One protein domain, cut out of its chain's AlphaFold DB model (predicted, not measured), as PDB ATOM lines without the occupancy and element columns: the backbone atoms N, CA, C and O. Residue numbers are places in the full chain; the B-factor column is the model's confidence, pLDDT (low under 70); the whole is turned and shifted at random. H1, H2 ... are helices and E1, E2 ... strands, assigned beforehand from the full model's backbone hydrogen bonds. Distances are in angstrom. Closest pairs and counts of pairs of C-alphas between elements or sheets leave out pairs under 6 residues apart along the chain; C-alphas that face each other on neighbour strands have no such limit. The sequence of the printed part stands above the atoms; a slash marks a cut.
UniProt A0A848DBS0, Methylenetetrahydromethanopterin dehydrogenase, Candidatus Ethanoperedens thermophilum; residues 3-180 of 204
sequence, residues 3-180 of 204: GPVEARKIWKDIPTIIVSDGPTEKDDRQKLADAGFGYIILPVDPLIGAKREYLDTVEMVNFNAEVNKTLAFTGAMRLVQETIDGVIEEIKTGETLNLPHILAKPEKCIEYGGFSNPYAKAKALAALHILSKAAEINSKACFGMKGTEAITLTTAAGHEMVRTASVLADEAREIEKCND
ATOM      1  N   GLY A   3     239.575 190.565 185.284       94.69
ATOM      2  CA  GLY A   3     238.170 190.201 185.031       94.69
ATOM      3  C   GLY A   3     237.774 188.822 185.590       94.69
ATOM      4  O   GLY A   3     236.872 188.752 186.423       94.69
ATOM      5  N   PRO A   4     238.481 187.731 185.229       93.69
ATOM      6  CA  PRO A   4     238.223 186.405 185.796       93.69
ATOM      7  C   PRO A   4     238.353 186.319 187.325       93.69
ATOM      8  O   PRO A   4     237.680 185.501 187.945       93.69
ATOM      9  N   VAL A   5     239.205 187.142 187.953       93.31
ATOM     10  CA  VAL A   5     239.311 187.202 189.424       93.31
ATOM     11  C   VAL A   5     238.028 187.766 190.035       93.31
ATOM     12  O   VAL A   5     237.516 187.184 190.987       93.31
ATOM     13  N   GLU A   6     237.490 188.856 189.485       96.06
ATOM     14  CA  GLU A   6     236.238 189.442 189.976       96.06
ATOM     15  C   GLU A   6     235.038 188.523 189.724       96.06
ATOM     16  O   GLU A   6     234.211 188.351 190.615       96.06
ATOM     17  N   ALA A   7     234.983 187.846 188.571       95.31
ATOM     18  CA  ALA A   7     233.931 186.871 188.280       95.31
ATOM     19  C   ALA A   7     233.871 185.759 189.342       95.31
ATOM     20  O   ALA A   7     232.796 185.435 189.838       95.31
ATOM     21  N   ARG A   8     235.023 185.225 189.772       94.56
ATOM     22  CA  ARG A   8     235.061 184.209 190.839       94.56
ATOM     23  C   ARG A   8     234.494 184.710 192.166       94.56
ATOM     24  O   ARG A   8     233.894 183.928 192.888       94.56
ATOM     25  N   LYS A   9     234.625 185.998 192.493       94.56
ATOM     26  CA  LYS A   9     234.020 186.547 193.719       94.56
ATOM     27  C   LYS A   9     232.492 186.549 193.657       94.56
ATOM     28  O   LYS A   9     231.863 186.372 194.693       94.56
ATOM     29  N   ILE A  10     231.924 186.747 192.466       96.12
ATOM     30  CA  ILE A  10     230.472 186.761 192.231       96.12
ATOM     31  C   ILE A  10     229.890 185.348 192.366       96.12
ATOM     32  O   ILE A  10     228.819 185.179 192.936       96.12
ATOM     33  N   TRP A  11     230.607 184.332 191.879       95.31
ATOM     34  CA  TRP A  11     230.108 182.954 191.784       95.31
ATOM     35  C   TRP A  11     230.531 182.028 192.934       95.31
ATOM     36  O   TRP A  11     230.233 180.842 192.898       95.31
ATOM     37  N   LYS A  12     231.210 182.543 193.964       93.44
ATOM     38  CA  LYS A  12     231.777 181.734 195.063       93.44
ATOM     39  C   LYS A  12     230.745 180.926 195.869       93.44
ATOM     40  O   LYS A  12     231.105 179.921 196.465       93.44
ATOM     41  N   ASP A  13     229.494 181.387 195.913       94.06
ATOM     42  CA  ASP A  13     228.431 180.799 196.742       94.06
ATOM     43  C   ASP A  13     227.562 179.792 195.953       94.06
ATOM     44  O   ASP A  13     226.589 179.258 196.480       94.06
ATOM     45  N   ILE A  14     227.898 179.532 194.682       94.81
ATOM     46  CA  ILE A  14     227.202 178.594 193.793       94.81
ATOM     47  C   ILE A  14     228.232 177.584 193.268       94.81
ATOM     48  O   ILE A  14     229.312 178.009 192.847       94.81
ATOM     49  N   PRO A  15     227.935 176.268 193.232       95.38
ATOM     50  CA  PRO A  15     228.833 175.299 192.616       95.38
ATOM     51  C   PRO A  15     229.193 175.713 191.186       95.38
ATOM     52  O   PRO A  15     228.325 175.849 190.326       95.38
ATOM     53  N   THR A  16     230.481 175.959 190.949       97.25
ATOM     54  CA  THR A  16     230.950 176.634 189.736       97.25
ATOM     55  C   THR A  16     232.144 175.900 189.142       97.25
ATOM     56  O   THR A  16     233.117 175.605 189.838       97.25
ATOM     57  N   ILE A  17     232.080 175.653 187.831       98.00
ATOM     58  CA  ILE A  17     233.178 175.100 187.033       98.00
ATOM     59  C   ILE A  17     233.798 176.226 186.210       98.00
ATOM     60  O   ILE A  17     233.120 176.890 185.429       98.00
ATOM     61  N   ILE A  18     235.103 176.424 186.363       97.38
ATOM     62  CA  ILE A  18     235.879 177.384 185.579       97.38
ATOM     63  C   ILE A  18     236.417 176.683 184.331       97.38
ATOM     64  O   ILE A  18     237.197 175.741 184.442       97.38
ATOM     65  N   VAL A  19     236.062 177.174 183.145       97.50
ATOM     66  CA  VAL A  19     236.668 176.741 181.876       97.50
ATOM     67  C   VAL A  19     237.632 177.827 181.413       97.50
ATOM     68  O   VAL A  19     237.244 178.992 181.327       97.50
ATOM     69  N   SER A  20     238.899 177.476 181.205       95.62
ATOM     70  CA  SER A  20     239.962 178.458 180.950       95.62
ATOM     71  C   SER A  20     241.168 177.817 180.262       95.62
ATOM     72  O   SER A  20     241.359 176.609 180.352       95.62
ATOM     73  N   ASP A  21     242.019 178.613 179.625       91.81
ATOM     74  CA  ASP A  21     243.315 178.209 179.055       91.81
ATOM     75  C   ASP A  21     244.426 178.105 180.127       91.81
ATOM     76  O   ASP A  21     245.379 177.334 180.001       91.81
ATOM     77  N   GLY A  22     244.268 178.825 181.243       91.56
ATOM     78  CA  GLY A  22     245.132 178.769 182.427       91.56
ATOM     79  C   GLY A  22     244.378 178.990 183.749       91.56
ATOM     80  O   GLY A  22     243.210 179.381 183.740       91.56
ATOM     81  N   PRO A  23     245.019 178.782 184.915       92.38
ATOM     82  CA  PRO A  23     246.462 178.620 185.114       92.38
ATOM     83  C   PRO A  23     246.986 177.182 184.928       92.38
ATOM     84  O   PRO A  23     246.356 176.197 185.321       92.38
ATOM     85  N   THR A  24     248.202 177.063 184.387       92.31
ATOM     86  CA  THR A  24     248.915 175.786 184.181       92.31
ATOM     87  C   THR A  24     249.856 175.410 185.324       92.31
ATOM     88  O   THR A  24     250.323 174.267 185.374       92.31
ATOM     89  N   GLU A  25     250.071 176.299 186.287       95.50
ATOM     90  CA  GLU A  25     250.842 175.998 187.490       95.50
ATOM     91  C   GLU A  25     249.999 175.244 188.518       95.50
ATOM     92  O   GLU A  25     248.805 175.500 188.692       95.50
ATOM     93  N   LYS A  26     250.621 174.267 189.190       95.25
ATOM     94  CA  LYS A  26     249.924 173.395 190.147       95.25
ATOM     95  C   LYS A  26     249.355 174.190 191.319       95.25
ATOM     96  O   LYS A  26     248.183 174.017 191.638       95.25
ATOM     97  N   ASP A  27     250.155 175.074 191.902       95.81
ATOM     98  CA  ASP A  27     249.768 175.837 193.089       95.81
ATOM     99  C   ASP A  27     248.614 176.799 192.795       95.81
ATOM    100  O   ASP A  27     247.716 176.974 193.614       95.81
ATOM    101  N   ASP A  28     248.576 177.383 191.596       95.06
ATOM    102  CA  ASP A  28     247.487 178.278 191.205       95.06
ATOM    103  C   ASP A  28     246.182 177.531 190.934       95.06
ATOM    104  O   ASP A  28     245.111 178.036 191.266       95.06
ATOM    105  N   ARG A  29     246.250 176.310 190.391       95.94
ATOM    106  CA  ARG A  29     245.071 175.436 190.315       95.94
ATOM    107  C   ARG A  29     244.610 174.968 191.689       95.94
ATOM    108  O   ARG A  29     243.407 174.891 191.917       95.94
ATOM    109  N   GLN A  30     245.539 174.692 192.606       96.38
ATOM    110  CA  GLN A  30     245.192 174.309 193.973       96.38
ATOM    111  C   GLN A  30     244.413 175.427 194.669       96.38
ATOM    112  O   GLN A  30     243.365 175.159 195.236       96.38
ATOM    113  N   LYS A  31     244.814 176.695 194.495       95.56
ATOM    114  CA  LYS A  31     244.049 177.849 195.003       95.56
ATOM    115  C   LYS A  31     242.609 177.907 194.479       95.56
ATOM    116  O   LYS A  31     241.738 178.402 195.187       95.56
ATOM    117  N   LEU A  32     242.348 177.451 193.248       95.94
ATOM    118  CA  LEU A  32     240.980 177.366 192.719       95.94
ATOM    119  C   LEU A  32     240.182 176.269 193.433       95.94
ATOM    120  O   LEU A  32     239.055 176.527 193.848       95.94
ATOM    121  N   ALA A  33     240.778 175.087 193.608       95.62
ATOM    122  CA  ALA A  33     240.155 173.972 194.320       95.62
ATOM    123  C   ALA A  33     239.889 174.308 195.797       95.62
ATOM    124  O   ALA A  33     238.783 174.094 196.282       95.62
ATOM    125  N   ASP A  34     240.866 174.903 196.486       95.62
ATOM    126  CA  ASP A  34     240.758 175.322 197.890       95.62
ATOM    127  C   ASP A  34     239.677 176.396 198.087       95.62
ATOM    128  O   ASP A  34     239.059 176.484 199.144       95.62
ATOM    129  N   ALA A  35     239.423 177.205 197.054       94.75
ATOM    130  CA  ALA A  35     238.339 178.180 197.028       94.75
ATOM    131  C   ALA A  35     236.970 177.570 196.654       94.75
ATOM    132  O   ALA A  35     236.008 178.317 196.488       94.75
ATOM    133  N   GLY A  36     236.871 176.243 196.517       95.44
ATOM    134  CA  GLY A  36     235.626 175.522 196.245       95.44
ATOM    135  C   GLY A  36     235.225 175.452 194.771       95.44
ATOM    136  O   GLY A  36     234.116 175.018 194.467       95.44
ATOM    137  N   PHE A  37     236.093 175.862 193.841       97.44
ATOM    138  CA  PHE A  37     235.790 175.812 192.410       97.44
ATOM    139  C   PHE A  37     236.188 174.478 191.780       97.44
ATOM    140  O   PHE A  37     237.256 173.924 192.057       97.44
ATOM    141  N   GLY A  38     235.367 174.020 190.836       98.00
ATOM    142  CA  GLY A  38     235.805 173.106 189.790       98.00
ATOM    143  C   GLY A  38     236.564 173.858 188.703       98.00
ATOM    144  O   GLY A  38     236.381 175.061 188.508       98.00
ATOM    145  N   TYR A  39     237.391 173.151 187.948       98.19
ATOM    146  CA  TYR A  39     238.040 173.676 186.765       98.19
ATOM    147  C   TYR A  39     238.246 172.619 185.677       98.19
ATOM    148  O   TYR A  39     238.543 171.451 185.935       98.19
ATOM    149  N   ILE A  40     238.168 173.089 184.437       98.50
ATOM    150  CA  ILE A  40     238.653 172.417 183.238       98.50
ATOM    151  C   ILE A  40     239.620 173.400 182.576       98.50
ATOM    152  O   ILE A  40     239.203 174.380 181.960       98.50
ATOM    153  N   ILE A  41     240.920 173.169 182.760       98.06
ATOM    154  CA  ILE A  41     241.972 174.010 182.188       98.06
ATOM    155  C   ILE A  41     242.471 173.374 180.894       98.06
ATOM    156  O   ILE A  41     243.006 172.267 180.933       98.06
ATOM    157  N   LEU A  42     242.323 174.068 179.768       97.19
ATOM    158  CA  LEU A  42     242.688 173.616 178.428       97.19
ATOM    159  C   LEU A  42     243.908 174.391 177.900       97.19
ATOM    160  O   LEU A  42     243.750 175.278 177.071       97.19
ATOM    161  N   PRO A  43     245.147 174.026 178.281       95.56
ATOM    162  CA  PRO A  43     246.354 174.634 177.700       95.56
ATOM    163  C   PRO A  43     246.539 174.315 176.204       95.56
ATOM    164  O   PRO A  43     247.486 174.777 175.569       95.56
ATOM    165  N   VAL A  44     245.682 173.453 175.655       96.12
ATOM    166  CA  VAL A  44     245.602 173.132 174.229       96.12
ATOM    167  C   VAL A  44     244.728 174.114 173.448       96.12
ATOM    168  O   VAL A  44     244.720 174.027 172.227       96.12
ATOM    169  N   ASP A  45     244.005 175.014 174.122       97.00
ATOM    170  CA  ASP A  45     243.282 176.137 173.520       97.00
ATOM    171  C   ASP A  45     244.225 177.355 173.466       97.00
ATOM    172  O   ASP A  45     244.515 177.961 174.503       97.00
ATOM    173  N   PRO A  46     244.846 177.645 172.308       96.31
ATOM    174  CA  PRO A  46     245.983 178.545 172.253       96.31
ATOM    175  C   PRO A  46     245.567 180.014 172.226       96.31
ATOM    176  O   PRO A  46     244.644 180.419 171.520       96.31
ATOM    177  N   LEU A  47     246.372 180.853 172.880       95.12
ATOM    178  CA  LEU A  47     246.298 182.299 172.705       95.12
ATOM    179  C   LEU A  47     246.494 182.670 171.224       95.12
ATOM    180  O   LEU A  47     247.510 182.328 170.608       95.12
ATOM    181  N   ILE A  48     245.550 183.434 170.682       97.38
ATOM    182  CA  ILE A  48     245.644 184.010 169.341       97.38
ATOM    183  C   ILE A  48     246.677 185.138 169.276       97.38
ATOM    184  O   ILE A  48     246.900 185.877 170.238       97.38
ATOM    185  N   GLY A  49     247.284 185.306 168.108       96.06
ATOM    186  CA  GLY A  49     248.206 186.380 167.785       96.06
ATOM    187  C   GLY A  49     247.570 187.774 167.726       96.06
ATOM    188  O   GLY A  49     247.487 188.364 166.656       96.06
ATOM    189  N   ALA A  50     247.109 188.323 168.854       95.19
ATOM    190  CA  ALA A  50     246.328 189.564 168.924       95.19
ATOM    191  C   ALA A  50     247.153 190.851 168.700       95.19
ATOM    192  O   ALA A  50     247.320 191.680 169.601       95.19
ATOM    193  N   LYS A  51     247.662 191.036 167.477       95.62
ATOM    194  CA  LYS A  51     248.396 192.232 167.040       95.62
ATOM    195  C   LYS A  51     247.661 192.961 165.934       95.62
ATOM    196  O   LYS A  51     247.280 192.351 164.946       95.62
ATOM    197  N   ARG A  52     247.496 194.279 166.092       94.56
ATOM    198  CA  ARG A  52     246.707 195.127 165.181       94.56
ATOM    199  C   ARG A  52     247.235 195.087 163.747       94.56
ATOM    200  O   ARG A  52     246.471 195.245 162.810       94.56
ATOM    201  N   GLU A  53     248.538 194.907 163.599       94.00
ATOM    202  CA  GLU A  53     249.249 194.893 162.325       94.00
ATOM    203  C   GLU A  53     249.036 193.599 161.521       94.00
ATOM    204  O   GLU A  53     249.409 193.554 160.354       94.00
ATOM    205  N   TYR A  54     248.445 192.566 162.131       96.94
ATOM    206  CA  TYR A  54     248.232 191.253 161.518       96.94
ATOM    207  C   TYR A  54     246.783 190.772 161.659       96.94
ATOM    208  O   TYR A  54     246.152 190.401 160.677       96.94
ATOM    209  N   LEU A  55     246.252 190.785 162.882       98.12
ATOM    210  CA  LEU A  55     244.994 190.143 163.229       98.12
ATOM    211  C   LEU A  55     243.799 191.056 162.951       98.12
ATOM    212  O   LEU A  55     243.319 191.776 163.832       98.12
ATOM    213  N   ASP A  56     243.313 191.001 161.720       98.06
ATOM    214  CA  ASP A  56     242.031 191.575 161.344       98.06
ATOM    215  C   ASP A  56     240.866 190.614 161.674       98.06
ATOM    216  O   ASP A  56     241.023 189.577 162.325       98.06
ATOM    217  N   THR A  57     239.650 190.975 161.253       98.25
ATOM    218  CA  THR A  57     238.468 190.131 161.469       98.25
ATOM    219  C   THR A  57     238.559 188.801 160.724       98.25
ATOM    220  O   THR A  57     238.136 187.784 161.275       98.25
ATOM    221  N   VAL A  58     239.097 188.786 159.502       98.44
ATOM    222  CA  VAL A  58     239.190 187.563 158.694       98.44
ATOM    223  C   VAL A  58     240.178 186.584 159.322       98.44
ATOM    224  O   VAL A  58     239.820 185.427 159.544       98.44
ATOM    225  N   GLU A  59     241.367 187.051 159.700       98.50
ATOM    226  CA  GLU A  59     242.385 186.211 160.337       98.50
ATOM    227  C   GLU A  59     241.942 185.695 161.709       98.50
ATOM    228  O   GLU A  59     242.204 184.543 162.065       98.50
ATOM    229  N   MET A  60     241.198 186.504 162.469       98.56
ATOM    230  CA  MET A  60     240.607 186.063 163.732       98.56
ATOM    231  C   MET A  60     239.609 184.917 163.528       98.56
ATOM    232  O   MET A  60     239.655 183.924 164.258       98.56
ATOM    233  N   VAL A  61     238.723 185.024 162.532       98.62
ATOM    234  CA  VAL A  61     237.755 183.961 162.220       98.62
ATOM    235  C   VAL A  61     238.469 182.702 161.730       98.62
ATOM    236  O   VAL A  61     238.128 181.607 162.180       98.62
ATOM    237  N   ASN A  62     239.467 182.848 160.855       98.50
ATOM    238  CA  ASN A  62     240.231 181.725 160.318       98.50
ATOM    239  C   ASN A  62     240.939 180.936 161.432       98.50
ATOM    240  O   ASN A  62     240.719 179.733 161.569       98.50
ATOM    241  N   PHE A  63     241.683 181.626 162.301       98.69
ATOM    242  CA  PHE A  63     242.367 181.000 163.437       98.69
ATOM    243  C   PHE A  63     241.398 180.215 164.330       98.69
ATOM    244  O   PHE A  63     241.637 179.053 164.659       98.69
ATOM    245  N   ASN A  64     240.264 180.822 164.695       98.50
ATOM    246  CA  ASN A  64     239.278 180.159 165.547       98.50
ATOM    247  C   ASN A  64     238.629 178.952 164.858       98.50
ATOM    248  O   ASN A  64     238.345 177.956 165.521       98.50
ATOM    249  N   ALA A  65     238.397 178.994 163.542       98.69
ATOM    250  CA  ALA A  65     237.880 177.841 162.806       98.69
ATOM    251  C   ALA A  65     238.853 176.650 162.869       98.69
ATOM    252  O   ALA A  65     238.438 175.509 163.097       98.69
ATOM    253  N   GLU A  66     240.150 176.917 162.729       98.75
ATOM    254  CA  GLU A  66     241.203 175.905 162.780       98.75
ATOM    255  C   GLU A  66     241.396 175.317 164.178       98.75
ATOM    256  O   GLU A  66     241.470 174.088 164.312       98.75
ATOM    257  N   VAL A  67     241.413 176.163 165.215       98.69
ATOM    258  CA  VAL A  67     241.454 175.733 166.621       98.69
ATOM    259  C   VAL A  67     240.231 174.883 166.946       98.69
ATOM    260  O   VAL A  67     240.384 173.749 167.399       98.69
ATOM    261  N   ASN A  68     239.021 175.360 166.637       98.62
ATOM    262  CA  ASN A  68     237.783 174.630 166.918       98.62
ATOM    263  C   ASN A  68     237.765 173.255 166.245       98.62
ATOM    264  O   ASN A  68     237.439 172.253 166.888       98.62
ATOM    265  N   LYS A  69     238.164 173.176 164.967       98.75
ATOM    266  CA  LYS A  69     238.288 171.899 164.252       98.75
ATOM    267  C   LYS A  69     239.277 170.966 164.949       98.75
ATOM    268  O   LYS A  69     238.966 169.795 165.166       98.75
ATOM    269  N   THR A  70     240.439 171.488 165.331       98.81
ATOM    270  CA  THR A  70     241.487 170.710 165.998       98.81
ATOM    271  C   THR A  70     240.999 170.177 167.343       98.81
ATOM    272  O   THR A  70     241.044 168.968 167.573       98.81
ATOM    273  N   LEU A  71     240.446 171.027 168.211       98.69
ATOM    274  CA  LEU A  71     239.932 170.625 169.524       98.69
ATOM    275  C   LEU A  71     238.772 169.619 169.410       98.69
ATOM    276  O   LEU A  71     238.670 168.688 170.214       98.69
ATOM    277  N   ALA A  72     237.920 169.759 168.390       98.50
ATOM    278  CA  ALA A  72     236.820 168.834 168.133       98.50
ATOM    279  C   ALA A  72     237.296 167.449 167.667       98.50
ATOM    280  O   ALA A  72     236.738 166.432 168.082       98.50
ATOM    281  N   PHE A  73     238.309 167.386 166.801       98.69
ATOM    282  CA  PHE A  73     238.762 166.126 166.195       98.69
ATOM    283  C   PHE A  73     239.779 165.363 167.040       98.69
ATOM    284  O   PHE A  73     239.981 164.177 166.807       98.69
ATOM    285  N   THR A  74     240.380 166.009 168.034       98.69
ATOM    286  CA  THR A  74     241.429 165.428 168.889       98.69
ATOM    287  C   THR A  74     240.920 164.923 170.241       98.69
ATOM    288  O   THR A  74     241.668 164.278 170.971       98.69
ATOM    289  N   GLY A  75     239.650 165.182 170.572       98.06
ATOM    290  CA  GLY A  75     239.010 164.726 171.811       98.06
ATOM    291  C   GLY A  75     238.893 165.786 172.906       98.06
ATOM    292  O   GLY A  75     238.150 165.567 173.857       98.06
ATOM    293  N   ALA A  76     239.519 166.959 172.763       98.44
ATOM    294  CA  ALA A  76     239.439 168.028 173.766       98.44
ATOM    295  C   ALA A  76     237.991 168.494 174.013       98.44
ATOM    296  O   ALA A  76     237.557 168.593 175.158       98.44
ATOM    297  N   MET A  77     237.198 168.682 172.953       98.19
ATOM    298  CA  MET A  77     235.777 169.032 173.102       98.19
ATOM    299  C   MET A  77     234.950 167.895 173.714       98.19
ATOM    300  O   MET A  77     234.010 168.151 174.463       98.19
ATOM    301  N   ARG A  78     235.314 166.634 173.440       98.31
ATOM    302  CA  ARG A  78     234.646 165.466 174.031       98.31
ATOM    303  C   ARG A  78     234.963 165.326 175.523       98.31
ATOM    304  O   ARG A  78     234.077 164.964 176.285       98.31
ATOM    305  N   LEU A  79     236.178 165.684 175.945       98.62
ATOM    306  CA  LEU A  79     236.537 165.795 177.358       98.62
ATOM    307  C   LEU A  79     235.625 166.797 178.068       98.62
ATOM    308  O   LEU A  79     235.057 166.458 179.104       98.62
ATOM    309  N   VAL A  80     235.445 168.000 177.509       98.44
ATOM    310  CA  VAL A  80     234.551 169.012 178.100       98.44
ATOM    311  C   VAL A  80     233.109 168.510 178.157       98.44
ATOM    312  O   VAL A  80     232.493 168.594 179.217       98.44
ATOM    313  N   GLN A  81     232.605 167.943 177.054       98.12
ATOM    314  CA  GLN A  81     231.267 167.347 176.978       98.12
ATOM    315  C   GLN A  81     231.046 166.329 178.105       98.12
ATOM    316  O   GLN A  81     230.178 166.526 178.946       98.12
ATOM    317  N   GLU A  82     231.846 165.261 178.139       97.88
ATOM    318  CA  GLU A  82     231.650 164.149 179.077       97.88
ATOM    319  C   GLU A  82     231.850 164.575 180.533       97.88
ATOM    320  O   GLU A  82     231.172 164.066 181.421       97.88
ATOM    321  N   THR A  83     232.743 165.539 180.786       97.94
ATOM    322  CA  THR A  83     232.952 166.080 182.135       97.94
ATOM    323  C   THR A  83     231.722 166.842 182.623       97.94
ATOM    324  O   THR A  83     231.275 166.624 183.744       97.94
ATOM    325  N   ILE A  84     231.168 167.737 181.798       97.56
ATOM    326  CA  ILE A  84     229.983 168.521 182.173       97.56
ATOM    327  C   ILE A  84     228.756 167.614 182.293       97.56
ATOM    328  O   ILE A  84     227.995 167.754 183.246       97.56
ATOM    329  N   ASP A  85     228.584 166.664 181.373       97.00
ATOM    330  CA  ASP A  85     227.478 165.705 181.416       97.00
ATOM    331  C   ASP A  85     227.516 164.842 182.688       97.00
ATOM    332  O   ASP A  85     226.469 164.607 183.287       97.00
ATOM    333  N   GLY A  86     228.704 164.426 183.144       96.12
ATOM    334  CA  GLY A  86     228.861 163.705 184.412       96.12
ATOM    335  C   GLY A  86     228.381 164.520 185.616       96.12
ATOM    336  O   GLY A  86     227.600 164.026 186.422       96.12
ATOM    337  N   VAL A  87     228.762 165.799 185.684       96.88
ATOM    338  CA  VAL A  87     228.299 166.715 186.743       96.88
ATOM    339  C   VAL A  87     226.784 166.936 186.668       96.88
ATOM    340  O   VAL A  87     226.109 166.989 187.694       96.88
ATOM    341  N   ILE A  88     226.218 167.055 185.462       96.00
ATOM    342  CA  ILE A  88     224.763 167.167 185.275       96.00
ATOM    343  C   ILE A  88     224.049 165.918 185.801       96.00
ATOM    344  O   ILE A  88     222.976 166.041 186.394       96.00
ATOM    345  N   GLU A  89     224.616 164.731 185.586       94.62
ATOM    346  CA  GLU A  89     224.024 163.485 186.064       94.62
ATOM    347  C   GLU A  89     224.032 163.404 187.593       94.62
ATOM    348  O   GLU A  89     222.980 163.143 188.169       94.62
ATOM    349  N   GLU A  90     225.143 163.754 188.252       94.75
ATOM    350  CA  GLU A  90     225.216 163.828 189.722       94.75
ATOM    351  C   GLU A  90     224.137 164.759 190.305       94.75
ATOM    352  O   GLU A  90     223.483 164.437 191.300       94.75
ATOM    353  N   ILE A  91     223.884 165.901 189.648       94.44
ATOM    354  CA  ILE A  91     222.819 166.835 190.046       94.44
ATOM    355  C   ILE A  91     221.435 166.188 189.903       94.44
ATOM    356  O   ILE A  91     220.584 166.354 190.779       94.44
ATOM    357  N   LYS A  92     221.180 165.474 188.801       93.12
ATOM    358  CA  LYS A  92     219.880 164.837 188.534       93.12
ATOM    359  C   LYS A  92     219.588 163.687 189.493       93.12
ATOM    360  O   LYS A  92     218.436 163.524 189.893       93.12
ATOM    361  N   THR A  93     220.599 162.890 189.834       92.94
ATOM    362  CA  THR A  93     220.461 161.729 190.724       92.94
ATOM    363  C   THR A  93     220.472 162.113 192.204       92.94
ATOM    364  O   THR A  93     220.141 161.284 193.052       92.94
ATOM    365  N   GLY A  94     220.781 163.376 192.524       90.94
ATOM    366  CA  GLY A  94     220.899 163.855 193.901       90.94
ATOM    367  C   GLY A  94     222.134 163.298 194.610       90.94
ATOM    368  O   GLY A  94     222.157 163.228 195.839       90.94
ATOM    369  N   GLU A  95     223.135 162.869 193.842       89.06
ATOM    370  CA  GLU A  95     224.425 162.428 194.354       89.06
ATOM    371  C   GLU A  95     225.248 163.614 194.874       89.06
ATOM    372  O   GLU A  95     224.946 164.790 194.645       89.06
ATOM    373  N   THR A  96     226.310 163.307 195.620       90.44
ATOM    374  CA  THR A  96     227.264 164.329 196.058       90.44
ATOM    375  C   THR A  96     227.943 164.934 194.835       90.44
ATOM    376  O   THR A  96     228.623 164.223 194.101       90.44
ATOM    377  N   LEU A  97     227.789 166.245 194.659       93.06
ATOM    378  CA  LEU A  97     228.354 166.980 193.533       93.06
ATOM    379  C   LEU A  97     229.889 167.005 193.585       93.06
ATOM    380  O   LEU A  97     230.476 167.656 194.456       93.06
ATOM    381  N   ASN A  98     230.537 166.361 192.617       93.12
ATOM    382  CA  ASN A  98     231.985 166.327 192.466       93.12
ATOM    383  C   ASN A  98     232.410 167.303 191.368       93.12
ATOM    384  O   ASN A  98     232.384 167.014 190.171       93.12
ATOM    385  N   LEU A  99     232.845 168.494 191.777       96.94
ATOM    386  CA  LEU A  99     233.362 169.470 190.825       96.94
ATOM    387  C   LEU A  99     234.684 168.971 190.202       96.94
ATOM    388  O   LEU A  99     235.584 168.547 190.931       96.94
ATOM    389  N   PRO A 100     234.843 169.031 188.866       97.75
ATOM    390  CA  PRO A 100     236.011 168.485 188.185       97.75
ATOM    391  C   PRO A 100     237.259 169.316 188.474       97.75
ATOM    392  O   PRO A 100     237.182 170.533 188.579       97.75
ATOM    393  N   HIS A 101     238.429 168.680 188.512       98.06
ATOM    394  CA  HIS A 101     239.735 169.340 188.627       98.06
ATOM    395  C   HIS A 101     240.669 168.837 187.527       98.06
ATOM    396  O   HIS A 101     241.579 168.042 187.760       98.06
ATOM    397  N   ILE A 102     240.414 169.264 186.289       98.19
ATOM    398  CA  ILE A 102     241.072 168.714 185.100       98.19
ATOM    399  C   ILE A 102     242.074 169.708 184.517       98.19
ATOM    400  O   ILE A 102     241.746 170.853 184.214       98.19
ATOM    401  N   LEU A 103     243.298 169.229 184.283       98.06
ATOM    402  CA  LEU A 103     244.258 169.862 183.384       98.06
ATOM    403  C   LEU A 103     244.307 169.063 182.076       98.06
ATOM    404  O   LEU A 103     244.922 167.998 182.003       98.06
ATOM    405  N   ALA A 104     243.657 169.585 181.044       97.62
ATOM    406  CA  ALA A 104     243.492 168.961 179.740       97.62
ATOM    407  C   ALA A 104     244.747 169.152 178.866       97.62
ATOM    408  O   ALA A 104     244.735 169.838 177.846       97.62
ATOM    409  N   LYS A 105     245.862 168.543 179.290       97.81
ATOM    410  CA  LYS A 105     247.079 168.416 178.469       97.81
ATOM    411  C   LYS A 105     246.810 167.581 177.203       97.81
ATOM    412  O   LYS A 105     245.816 166.844 177.185       97.81
ATOM    413  N   PRO A 106     247.688 167.629 176.181       98.50
ATOM    414  CA  PRO A 106     247.546 166.814 174.974       98.50
ATOM    415  C   PRO A 106     247.229 165.335 175.246       98.50
ATOM    416  O   PRO A 106     246.276 164.785 174.695       98.50
ATOM    417  N   GLU A 107     247.955 164.715 176.178       98.06
ATOM    418  CA  GLU A 107     247.800 163.305 176.549       98.06
ATOM    419  C   GLU A 107     246.468 163.029 177.243       98.06
ATOM    420  O   GLU A 107     245.916 161.944 177.101       98.06
ATOM    421  N   LYS A 108     245.915 164.012 177.963       98.31
ATOM    422  CA  LYS A 108     244.605 163.861 178.595       98.31
ATOM    423  C   LYS A 108     243.480 163.995 177.574       98.31
ATOM    424  O   LYS A 108     242.531 163.222 177.608       98.31
ATOM    425  N   CYS A 109     243.584 164.943 176.644       98.44
ATOM    426  CA  CYS A 109     242.571 165.154 175.606       98.44
ATOM    427  C   CYS A 109     242.451 163.945 174.671       98.44
ATOM    428  O   CYS A 109     241.341 163.546 174.321       98.44
ATOM    429  N   ILE A 110     243.584 163.336 174.301       98.00
ATOM    430  CA  ILE A 110     243.599 162.228 173.341       98.00
ATOM    431  C   ILE A 110     242.895 160.966 173.865       98.00
ATOM    432  O   ILE A 110     242.411 160.162 173.068       98.00
ATOM    433  N   GLU A 111     242.790 160.794 175.189       98.00
ATOM    434  CA  GLU A 111     242.009 159.717 175.818       98.00
ATOM    435  C   GLU A 111     240.523 159.789 175.433       98.00
ATOM    436  O   GLU A 111     239.877 158.757 175.266       98.00
ATOM    437  N   TYR A 112     240.005 160.997 175.193       98.25
ATOM    438  CA  TYR A 112     238.618 161.251 174.793       98.25
ATOM    439  C   TYR A 112     238.439 161.294 173.269       98.25
ATOM    440  O   TYR A 112     237.332 161.486 172.773       98.25
ATOM    441  N   GLY A 113     239.505 161.112 172.487       96.50
ATOM    442  CA  GLY A 113     239.427 161.139 171.024       96.50
ATOM    443  C   GLY A 113     238.709 159.932 170.414       96.50
ATOM    444  O   GLY A 113     238.165 160.034 169.315       96.50
ATOM    445  N   GLY A 114     238.664 158.799 171.128       97.12
ATOM    446  CA  GLY A 114     237.988 157.581 170.666       97.12
ATOM    447  C   GLY A 114     238.618 156.956 169.416       97.12
ATOM    448  O   GLY A 114     237.902 156.376 168.606       97.12
ATOM    449  N   PHE A 115     239.934 157.111 169.241       98.50
ATOM    450  CA  PHE A 115     240.669 156.614 168.077       98.50
ATOM    451  C   PHE A 115     240.825 155.094 168.102       98.50
ATOM    452  O   PHE A 115     241.389 154.540 169.048       98.50
ATOM    453  N   SER A 116     240.392 154.440 167.028       98.19
ATOM    454  CA  SER A 116     240.634 153.019 166.779       98.19
ATOM    455  C   SER A 116     241.989 152.772 166.108       98.19
ATOM    456  O   SER A 116     242.640 151.759 166.370       98.19
ATOM    457  N   ASN A 117     242.450 153.705 165.268       98.62
ATOM    458  CA  ASN A 117     243.719 153.610 164.564       98.62
ATOM    459  C   ASN A 117     244.848 154.320 165.345       98.62
ATOM    460  O   ASN A 117     244.732 155.507 165.676       98.62
ATOM    461  N   PRO A 118     245.991 153.653 165.600       98.56
ATOM    462  CA  PRO A 118     247.088 154.248 166.366       98.56
ATOM    463  C   PRO A 118     247.761 155.436 165.661       98.56
ATOM    464  O   PRO A 118     248.226 156.354 166.336       98.56
ATOM    465  N   TYR A 119     247.783 155.480 164.326       98.75
ATOM    466  CA  TYR A 119     248.326 156.618 163.578       98.75
ATOM    467  C   TYR A 119     247.369 157.810 163.560       98.75
ATOM    468  O   TYR A 119     247.837 158.947 163.619       98.75
ATOM    469  N   ALA A 120     246.052 157.577 163.550       98.81
ATOM    470  CA  ALA A 120     245.078 158.648 163.764       98.81
ATOM    471  C   ALA A 120     245.280 159.284 165.146       98.81
ATOM    472  O   ALA A 120     245.427 160.502 165.257       98.81
ATOM    473  N   LYS A 121     245.419 158.446 166.184       98.81
ATOM    474  CA  LYS A 121     245.740 158.897 167.544       98.81
ATOM    475  C   LYS A 121     247.044 159.701 167.595       98.81
ATOM    476  O   LYS A 121     247.078 160.764 168.207       98.81
ATOM    477  N   ALA A 122     248.105 159.227 166.939       98.81
ATOM    478  CA  ALA A 122     249.396 159.914 166.906       98.81
ATOM    479  C   ALA A 122     249.318 161.286 166.211       98.81
ATOM    480  O   ALA A 122     249.856 162.261 166.731       98.81
ATOM    481  N   LYS A 123     248.614 161.386 165.075       98.88
ATOM    482  CA  LYS A 123     248.400 162.657 164.361       98.88
ATOM    483  C   LYS A 123     247.616 163.659 165.202       98.88
ATOM    484  O   LYS A 123     248.013 164.817 165.301       98.88
ATOM    485  N   ALA A 124     246.551 163.205 165.853       98.81
ATOM    486  CA  ALA A 124     245.762 164.042 166.743       98.81
ATOM    487  C   ALA A 124     246.560 164.502 167.979       98.81
ATOM    488  O   ALA A 124     246.462 165.664 168.372       98.81
ATOM    489  N   LEU A 125     247.405 163.638 168.554       98.81
ATOM    490  CA  LEU A 125     248.294 164.020 169.654       98.81
ATOM    491  C   LEU A 125     249.324 165.065 169.200       98.81
ATOM    492  O   LEU A 125     249.530 166.068 169.882       98.81
ATOM    493  N   ALA A 126     249.928 164.871 168.024       98.88
ATOM    494  CA  ALA A 126     250.848 165.839 167.434       98.88
ATOM    495  C   ALA A 126     250.171 167.198 167.191       98.88
ATOM    496  O   ALA A 126     250.745 168.228 167.537       98.88
ATOM    497  N   ALA A 127     248.937 167.208 166.675       98.88
ATOM    498  CA  ALA A 127     248.159 168.430 166.481       98.88
ATOM    499  C   ALA A 127     247.991 169.223 167.790       98.88
ATOM    500  O   ALA A 127     248.231 170.429 167.814       98.88
ATOM    501  N   LEU A 128     247.664 168.549 168.898       98.69
ATOM    502  CA  LEU A 128     247.531 169.189 170.212       98.69
ATOM    503  C   LEU A 128     248.855 169.776 170.725       98.69
ATOM    504  O   LEU A 128     248.863 170.891 171.246       98.69
ATOM    505  N   HIS A 129     249.983 169.081 170.544       98.62
ATOM    506  CA  HIS A 129     251.296 169.637 170.897       98.62
ATOM    507  C   HIS A 129     251.659 170.864 170.054       98.62
ATOM    508  O   HIS A 129     252.238 171.819 170.577       98.62
ATOM    509  N   ILE A 130     251.306 170.862 168.764       98.75
ATOM    510  CA  ILE A 130     251.516 172.017 167.888       98.75
ATOM    511  C   ILE A 130     250.697 173.216 168.382       98.75
ATOM    512  O   ILE A 130     251.259 174.307 168.455       98.75
ATOM    513  N   LEU A 131     249.434 173.030 168.793       98.25
ATOM    514  CA  LEU A 131     248.632 174.116 169.376       98.25
ATOM    515  C   LEU A 131     249.277 174.693 170.640       98.25
ATOM    516  O   LEU A 131     249.453 175.909 170.733       98.25
ATOM    517  N   SER A 132     249.704 173.842 171.580       95.88
ATOM    518  CA  SER A 132     250.390 174.317 172.790       95.88
ATOM    519  C   SER A 132     251.648 175.119 172.451       95.88
ATOM    520  O   SER A 132     251.904 176.157 173.061       95.88
ATOM    521  N   LYS A 133     252.409 174.703 171.430       97.56
ATOM    522  CA  LYS A 133     253.588 175.455 170.995       97.56
ATOM    523  C   LYS A 133     253.230 176.762 170.280       97.56
ATOM    524  O   LYS A 133     253.922 177.759 170.479       97.56
ATOM    525  N   ALA A 134     252.153 176.788 169.496       97.38
ATOM    526  CA  ALA A 134     251.655 178.001 168.854       97.38
ATOM    527  C   ALA A 134     251.268 179.071 169.889       97.38
ATOM    528  O   ALA A 134     251.595 180.243 169.705       97.38
ATOM    529  N   ALA A 135     250.678 178.670 171.023       95.56
ATOM    530  CA  ALA A 135     250.372 179.578 172.131       95.56
ATOM    531  C   ALA A 135     251.632 180.267 172.692       95.56
ATOM    532  O   ALA A 135     251.626 181.475 172.930       95.56
ATOM    533  N   GLU A 136     252.736 179.529 172.860       95.50
ATOM    534  CA  GLU A 136     254.017 180.099 173.307       95.50
ATOM    535  C   GLU A 136     254.573 181.122 172.303       95.50
ATOM    536  O   GLU A 136     255.039 182.197 172.695       95.50
ATOM    537  N   ILE A 137     254.511 180.801 171.004       96.88
ATOM    538  CA  ILE A 137     254.975 181.679 169.920       96.88
ATOM    539  C   ILE A 137     254.142 182.964 169.870       96.88
ATOM    540  O   ILE A 137     254.706 184.064 169.894       96.88
ATOM    541  N   ASN A 138     252.814 182.838 169.889       96.88
ATOM    542  CA  ASN A 138     251.898 183.974 169.881       96.88
ATOM    543  C   ASN A 138     252.049 184.835 171.136       96.88
ATOM    544  O   ASN A 138     252.085 186.058 171.028       96.88
ATOM    545  N   SER A 139     252.213 184.232 172.316       95.75
ATOM    546  CA  SER A 139     252.458 184.964 173.566       95.75
ATOM    547  C   SER A 139     253.747 185.789 173.499       95.75
ATOM    548  O   SER A 139     253.752 186.980 173.828       95.75
ATOM    549  N   LYS A 140     254.834 185.206 172.973       95.75
ATOM    550  CA  LYS A 140     256.101 185.920 172.767       95.75
ATOM    551  C   LYS A 140     255.933 187.105 171.814       95.75
ATOM    552  O   LYS A 140     256.396 188.201 172.139       95.75
ATOM    553  N   ALA A 141     255.255 186.918 170.682       95.81
ATOM    554  CA  ALA A 141     254.962 188.006 169.747       95.81
ATOM    555  C   ALA A 141     254.073 189.083 170.392       95.81
ATOM    556  O   ALA A 141     254.298 190.282 170.208       95.81
ATOM    557  N   CYS A 142     253.095 188.660 171.199       94.25
ATOM    558  CA  CYS A 142     252.127 189.541 171.829       94.25
ATOM    559  C   CYS A 142     252.739 190.444 172.902       94.25
ATOM    560  O   CYS A 142     252.446 191.643 172.938       94.25
ATOM    561  N   PHE A 143     253.610 189.894 173.745       94.94
ATOM    562  CA  PHE A 143     254.028 190.563 174.979       94.94
ATOM    563  C   PHE A 143     255.539 190.777 175.103       94.94
ATOM    564  O   PHE A 143     255.964 191.635 175.873       94.94
ATOM    565  N   GLY A 144     256.358 190.023 174.365       92.38
ATOM    566  CA  GLY A 144     257.814 190.002 174.548       92.38
ATOM    567  C   GLY A 144     258.631 190.656 173.433       92.38
ATOM    568  O   GLY A 144     259.827 190.876 173.612       92.38
ATOM    569  N   MET A 145     258.027 190.950 172.281       94.44
ATOM    570  CA  MET A 145     258.745 191.412 171.087       94.44
ATOM    571  C   MET A 145     258.493 192.887 170.768       94.44
ATOM    572  O   MET A 145     257.503 193.487 171.184       94.44
ATOM    573  N   LYS A 146     259.426 193.474 170.011       93.38
ATOM    574  CA  LYS A 146     259.375 194.846 169.494       93.38
ATOM    575  C   LYS A 146     259.701 194.832 167.999       93.38
ATOM    576  O   LYS A 146     260.417 193.946 167.541       93.38
ATOM    577  N   GLY A 147     259.226 195.842 167.275       95.44
ATOM    578  CA  GLY A 147     259.425 195.979 165.831       95.44
ATOM    579  C   GLY A 147     258.324 195.287 165.029       95.44
ATOM    580  O   GLY A 147     258.060 194.101 165.214       95.44
ATOM    581  N   THR A 148     257.678 196.045 164.143       96.25
ATOM    582  CA  THR A 148     256.492 195.604 163.395       96.25
ATOM    583  C   THR A 148     256.756 194.358 162.561       96.25
ATOM    584  O   THR A 148     255.977 193.414 162.637       96.25
ATOM    585  N   GLU A 149     257.863 194.316 161.819       97.56
ATOM    586  CA  GLU A 149     258.208 193.175 160.963       97.56
ATOM    587  C   GLU A 149     258.384 191.887 161.777       97.56
ATOM    588  O   GLU A 149     257.723 190.886 161.511       97.56
ATOM    589  N   ALA A 150     259.200 191.932 162.836       97.06
ATOM    590  CA  ALA A 150     259.462 190.775 163.685       97.06
ATOM    591  C   ALA A 150     258.198 190.276 164.408       97.06
ATOM    592  O   ALA A 150     257.971 189.066 164.492       97.06
ATOM    593  N   ILE A 151     257.368 191.193 164.921       97.06
ATOM    594  CA  ILE A 151     256.089 190.860 165.565       97.06
ATOM    595  C   ILE A 151     255.137 190.213 164.557       97.06
ATOM    596  O   ILE A 151     254.597 189.148 164.844       97.06
ATOM    597  N   THR A 152     254.948 190.829 163.390       97.88
ATOM    598  CA  THR A 152     254.000 190.364 162.365       97.88
ATOM    599  C   THR A 152     254.401 188.988 161.849       97.88
ATOM    600  O   THR A 152     253.579 188.078 161.853       97.88
ATOM    601  N   LEU A 153     255.683 188.790 161.517       98.25
ATOM    602  CA  LEU A 153     256.198 187.503 161.052       98.25
ATOM    603  C   LEU A 153     256.045 186.402 162.109       98.25
ATOM    604  O   LEU A 153     255.618 185.297 161.793       98.25
ATOM    605  N   THR A 154     256.364 186.698 163.373       98.25
ATOM    606  CA  THR A 154     256.244 185.705 164.455       98.25
ATOM    607  C   THR A 154     254.781 185.368 164.744       98.25
ATOM    608  O   THR A 154     254.462 184.214 165.017       98.25
ATOM    609  N   THR A 155     253.890 186.357 164.645       97.94
ATOM    610  CA  THR A 155     252.442 186.166 164.797       97.94
ATOM    611  C   THR A 155     251.890 185.280 163.679       97.94
ATOM    612  O   THR A 155     251.238 184.277 163.958       97.94
ATOM    613  N   ALA A 156     252.231 185.589 162.424       98.31
ATOM    614  CA  ALA A 156     251.858 184.778 161.271       98.31
ATOM    615  C   ALA A 156     252.387 183.339 161.392       98.31
ATOM    616  O   ALA A 156     251.649 182.389 161.162       98.31
ATOM    617  N   ALA A 157     253.633 183.156 161.846       98.50
ATOM    618  CA  ALA A 157     254.198 181.826 162.068       98.50
ATOM    619  C   ALA A 157     253.399 181.004 163.097       98.50
ATOM    620  O   ALA A 157     253.197 179.808 162.899       98.50
ATOM    621  N   GLY A 158     252.909 181.628 164.173       98.38
ATOM    622  CA  GLY A 158     252.032 180.958 165.137       98.38
ATOM    623  C   GLY A 158     250.690 180.535 164.528       98.38
ATOM    624  O   GLY A 158     250.198 179.450 164.834       98.38
ATOM    625  N   HIS A 159     250.123 181.334 163.623       98.69
ATOM    626  CA  HIS A 159     248.905 180.981 162.885       98.69
ATOM    627  C   HIS A 159     249.140 179.823 161.898       98.69
ATOM    628  O   HIS A 159     248.359 178.877 161.876       98.69
ATOM    629  N   GLU A 160     250.264 179.803 161.176       98.75
ATOM    630  CA  GLU A 160     250.630 178.681 160.291       98.75
ATOM    631  C   GLU A 160     250.818 177.353 161.052       98.75
ATOM    632  O   GLU A 160     250.513 176.262 160.552       98.75
ATOM    633  N   MET A 161     251.276 177.420 162.306       98.75
ATOM    634  CA  MET A 161     251.309 176.248 163.185       98.75
ATOM    635  C   MET A 161     249.896 175.741 163.494       98.75
ATOM    636  O   MET A 161     249.654 174.535 163.422       98.75
ATOM    637  N   VAL A 162     248.951 176.637 163.791       98.75
ATOM    638  CA  VAL A 162     247.545 176.273 164.029       98.75
ATOM    639  C   VAL A 162     246.904 175.671 162.775       98.75
ATOM    640  O   VAL A 162     246.278 174.609 162.871       98.75
ATOM    641  N   ARG A 163     247.169 176.234 161.590       98.75
ATOM    642  CA  ARG A 163     246.776 175.641 160.303       98.75
ATOM    643  C   ARG A 163     247.281 174.210 160.164       98.75
ATOM    644  O   ARG A 163     246.507 173.306 159.839       98.75
ATOM    645  N   THR A 164     248.565 173.992 160.440       98.88
ATOM    646  CA  THR A 164     249.211 172.672 160.353       98.88
ATOM    647  C   THR A 164     248.602 171.675 161.342       98.88
ATOM    648  O   THR A 164     248.322 170.530 160.976       98.88
ATOM    649  N   ALA A 165     248.330 172.102 162.579       98.88
ATOM    650  CA  ALA A 165     247.628 171.283 163.565       98.88
ATOM    651  C   ALA A 165     246.232 170.878 163.067       98.88
ATOM    652  O   ALA A 165     245.846 169.712 163.173       98.88
ATOM    653  N   SER A 166     245.510 171.814 162.446       98.88
ATOM    654  CA  SER A 166     244.185 171.567 161.878       98.88
ATOM    655  C   SER A 166     244.206 170.553 160.732       98.88
ATOM    656  O   SER A 166     243.315 169.704 160.653       98.88
ATOM    657  N   VAL A 167     245.235 170.580 159.874       98.88
ATOM    658  CA  VAL A 167     245.449 169.549 158.838       98.88
ATOM    659  C   VAL A 167     245.664 168.178 159.473       98.88
ATOM    660  O   VAL A 167     244.983 167.228 159.108       98.88
ATOM    661  N   LEU A 168     246.557 168.062 160.460       98.88
ATOM    662  CA  LEU A 168     246.824 166.778 161.119       98.88
ATOM    663  C   LEU A 168     245.591 166.213 161.830       98.88
ATOM    664  O   LEU A 168     245.352 165.004 161.796       98.88
ATOM    665  N   ALA A 169     244.797 167.075 162.466       98.81
ATOM    666  CA  ALA A 169     243.545 166.676 163.095       98.81
ATOM    667  C   ALA A 169     242.505 166.204 162.062       98.81
ATOM    668  O   ALA A 169     241.785 165.237 162.315       98.81
ATOM    669  N   ASP A 170     242.446 166.846 160.893       98.88
ATOM    670  CA  ASP A 170     241.618 166.402 159.768       98.88
ATOM    671  C   ASP A 170     242.058 165.035 159.241       98.88
ATOM    672  O   ASP A 170     241.245 164.123 159.156       98.88
ATOM    673  N   GLU A 171     243.353 164.847 158.990       98.88
ATOM    674  CA  GLU A 171     243.904 163.562 158.557       98.88
ATOM    675  C   GLU A 171     243.606 162.442 159.561       98.88
ATOM    676  O   GLU A 171     243.246 161.333 159.168       98.88
ATOM    677  N   ALA A 172     243.712 162.718 160.866       98.88
ATOM    678  CA  ALA A 172     243.332 161.767 161.908       98.88
ATOM    679  C   ALA A 172     241.850 161.370 161.799       98.88
ATOM    680  O   ALA A 172     241.510 160.189 161.886       98.88
ATOM    681  N   ARG A 173     240.966 162.347 161.565       98.81
ATOM    682  CA  ARG A 173     239.531 162.120 161.362       98.81
ATOM    683  C   ARG A 173     239.260 161.306 160.095       98.81
ATOM    684  O   ARG A 173     238.417 160.411 160.139       98.81
ATOM    685  N   GLU A 174     239.955 161.593 158.996       98.88
ATOM    686  CA  GLU A 174     239.804 160.864 157.732       98.88
ATOM    687  C   GLU A 174     240.265 159.411 157.853       98.88
ATOM    688  O   GLU A 174     239.583 158.525 157.348       98.88
ATOM    689  N   ILE A 175     241.342 159.128 158.593       98.88
ATOM    690  CA  ILE A 175     241.762 157.744 158.871       98.88
ATOM    691  C   ILE A 175     240.642 156.969 159.583       98.88
ATOM    692  O   ILE A 175     240.309 155.855 159.177       98.88
ATOM    693  N   GLU A 176     240.001 157.557 160.599       98.81
ATOM    694  CA  GLU A 176     238.877 156.902 161.284       98.81
ATOM    695  C   GLU A 176     237.654 156.719 160.363       98.81
ATOM    696  O   GLU A 176     236.931 155.731 160.498       98.81
ATOM    697  N   LYS A 177     237.416 157.630 159.405       98.75
ATOM    698  CA  LYS A 177     236.362 157.470 158.383       98.75
ATOM    699  C   LYS A 177     236.674 156.333 157.415       98.75
ATOM    700  O   LYS A 177     235.793 155.517 157.163       98.75
ATOM    701  N   CYS A 178     237.904 156.255 156.907       98.62
ATOM    702  CA  CYS A 178     238.359 155.180 156.019       98.62
ATOM    703  C   CYS A 178     238.231 153.798 156.674       98.62
ATOM    704  O   CYS A 178     237.992 152.808 155.986       98.62
ATOM    705  N   ASN A 179     238.340 153.743 158.002       98.44
ATOM    706  CA  ASN A 179     238.189 152.523 158.789       98.44
ATOM    707  C   ASN A 179     236.733 152.227 159.207       98.44
ATOM    708  O   ASN A 179     236.491 151.222 159.883       98.44
ATOM    709  N   ASP A 180     235.777 153.089 158.834       98.56
ATOM    710  CA  ASP A 180     234.394 153.088 159.326       98.56
ATOM    711  C   ASP A 180     234.336 152.936 160.855       98.56
ATOM    712  O   ASP A 180     233.676 152.047 161.382       98.56
TER     713      ASP A 180
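What this domain is: This is residues 3 to 180 of the 204 residues of the protein "Methylenetetrahydromethanopterin dehydrogenase" of Candidatus Ethanoperedens thermophilum (UniProt A0A848DBS0). A long helical hairpin, H6 and H7, with H3 packed on it as a third helix, makes one lobe; a small three-stranded sheet with helices round it makes a second lobe at its side. In that second lobe H2 covers one face of the sheet, H4 grazes the sheet, H1 sits beyond its E1 edge, and short H5 joins the lobes. The printed part has 178 residues, with the order H1 E1 H2 E2 H3 H4 E3 H5 H6 H7 and an all-parallel sheet E1 E2 E3; the class is mostly helix. The whole is compact, with a radius of gyration of the C-alphas of 18.0 A and spans of 55 by 47 by 28 A.

Where its parts are: Find C-alpha 3 at (238.170, 190.201, 185.031), where H1, residues 3 to 11, begins. Next come E1, residues 17 to 20, H2, residues 26 to 34, and E2, residues 38 to 41. H3, residues 57 to 74, starts at (238.468, 190.131, 161.469) and measures 26.0 A; H4, residues 76 to 93, measures 26.2 A. E3, residues 101 to 103, and H5, residues 106 to 111, follow. H6, residues 118 to 144, is 38.2 A long, and H7, residues 148 to 178, is 44.9 A long, ending at C-alpha 178, (238.359, 155.180, 156.019).

How they stand to each other: Look first at H6, the hub, touching H3, H5 and H7. H6 and H7 form a hairpin at a shallow tilt of 15 degrees, with C-alphas 120 and 172 closest at 4.0 A. H3, H6 and H7 form an up and down bundle, each running against the one before it; H3 touches H7, with C-alphas 70 and 166 closest at 5.0 A. H5 and H6 form another hairpin, with C-alphas 106 and 128 closest at 5.3 A. H4 and H5 only just touch, with 3 pairs of C-alphas within 8 A, the closest 76 and 109 at 4.6 A. H4 only grazes the sheet, with residues 79 to 87. In the sheet, N 18 and O 38 are 2.8 A apart, and N 102 and O 39 are 2.9 A apart. H2 is on the sheet, over E2 and E3, at a height of 9.6 A; H1 is not on it, but only just, with 4 pairs of C-alphas within 10 A. E1, H2, E2 is a strand-helix-strand unit, parallel neighbour strands with a helix between, its crossover right-handed; in E2, H3 H4, E3 it is left-handed. Every O i to N i+4 pair is within hydrogen-bond range in H1, H2, H3, H4, H6 and H7; in H5 it is 1 of 2.

The domain as a whole: The C-alphas farthest apart, those of Gly 94 and Glu 149, are 57.8 A apart. The printed part has no cut. Look at residues 42 to 56 for the one long link, from E2 to H3. The mean pLDDT of the printed part is 96.9, and no printed residue is under 70.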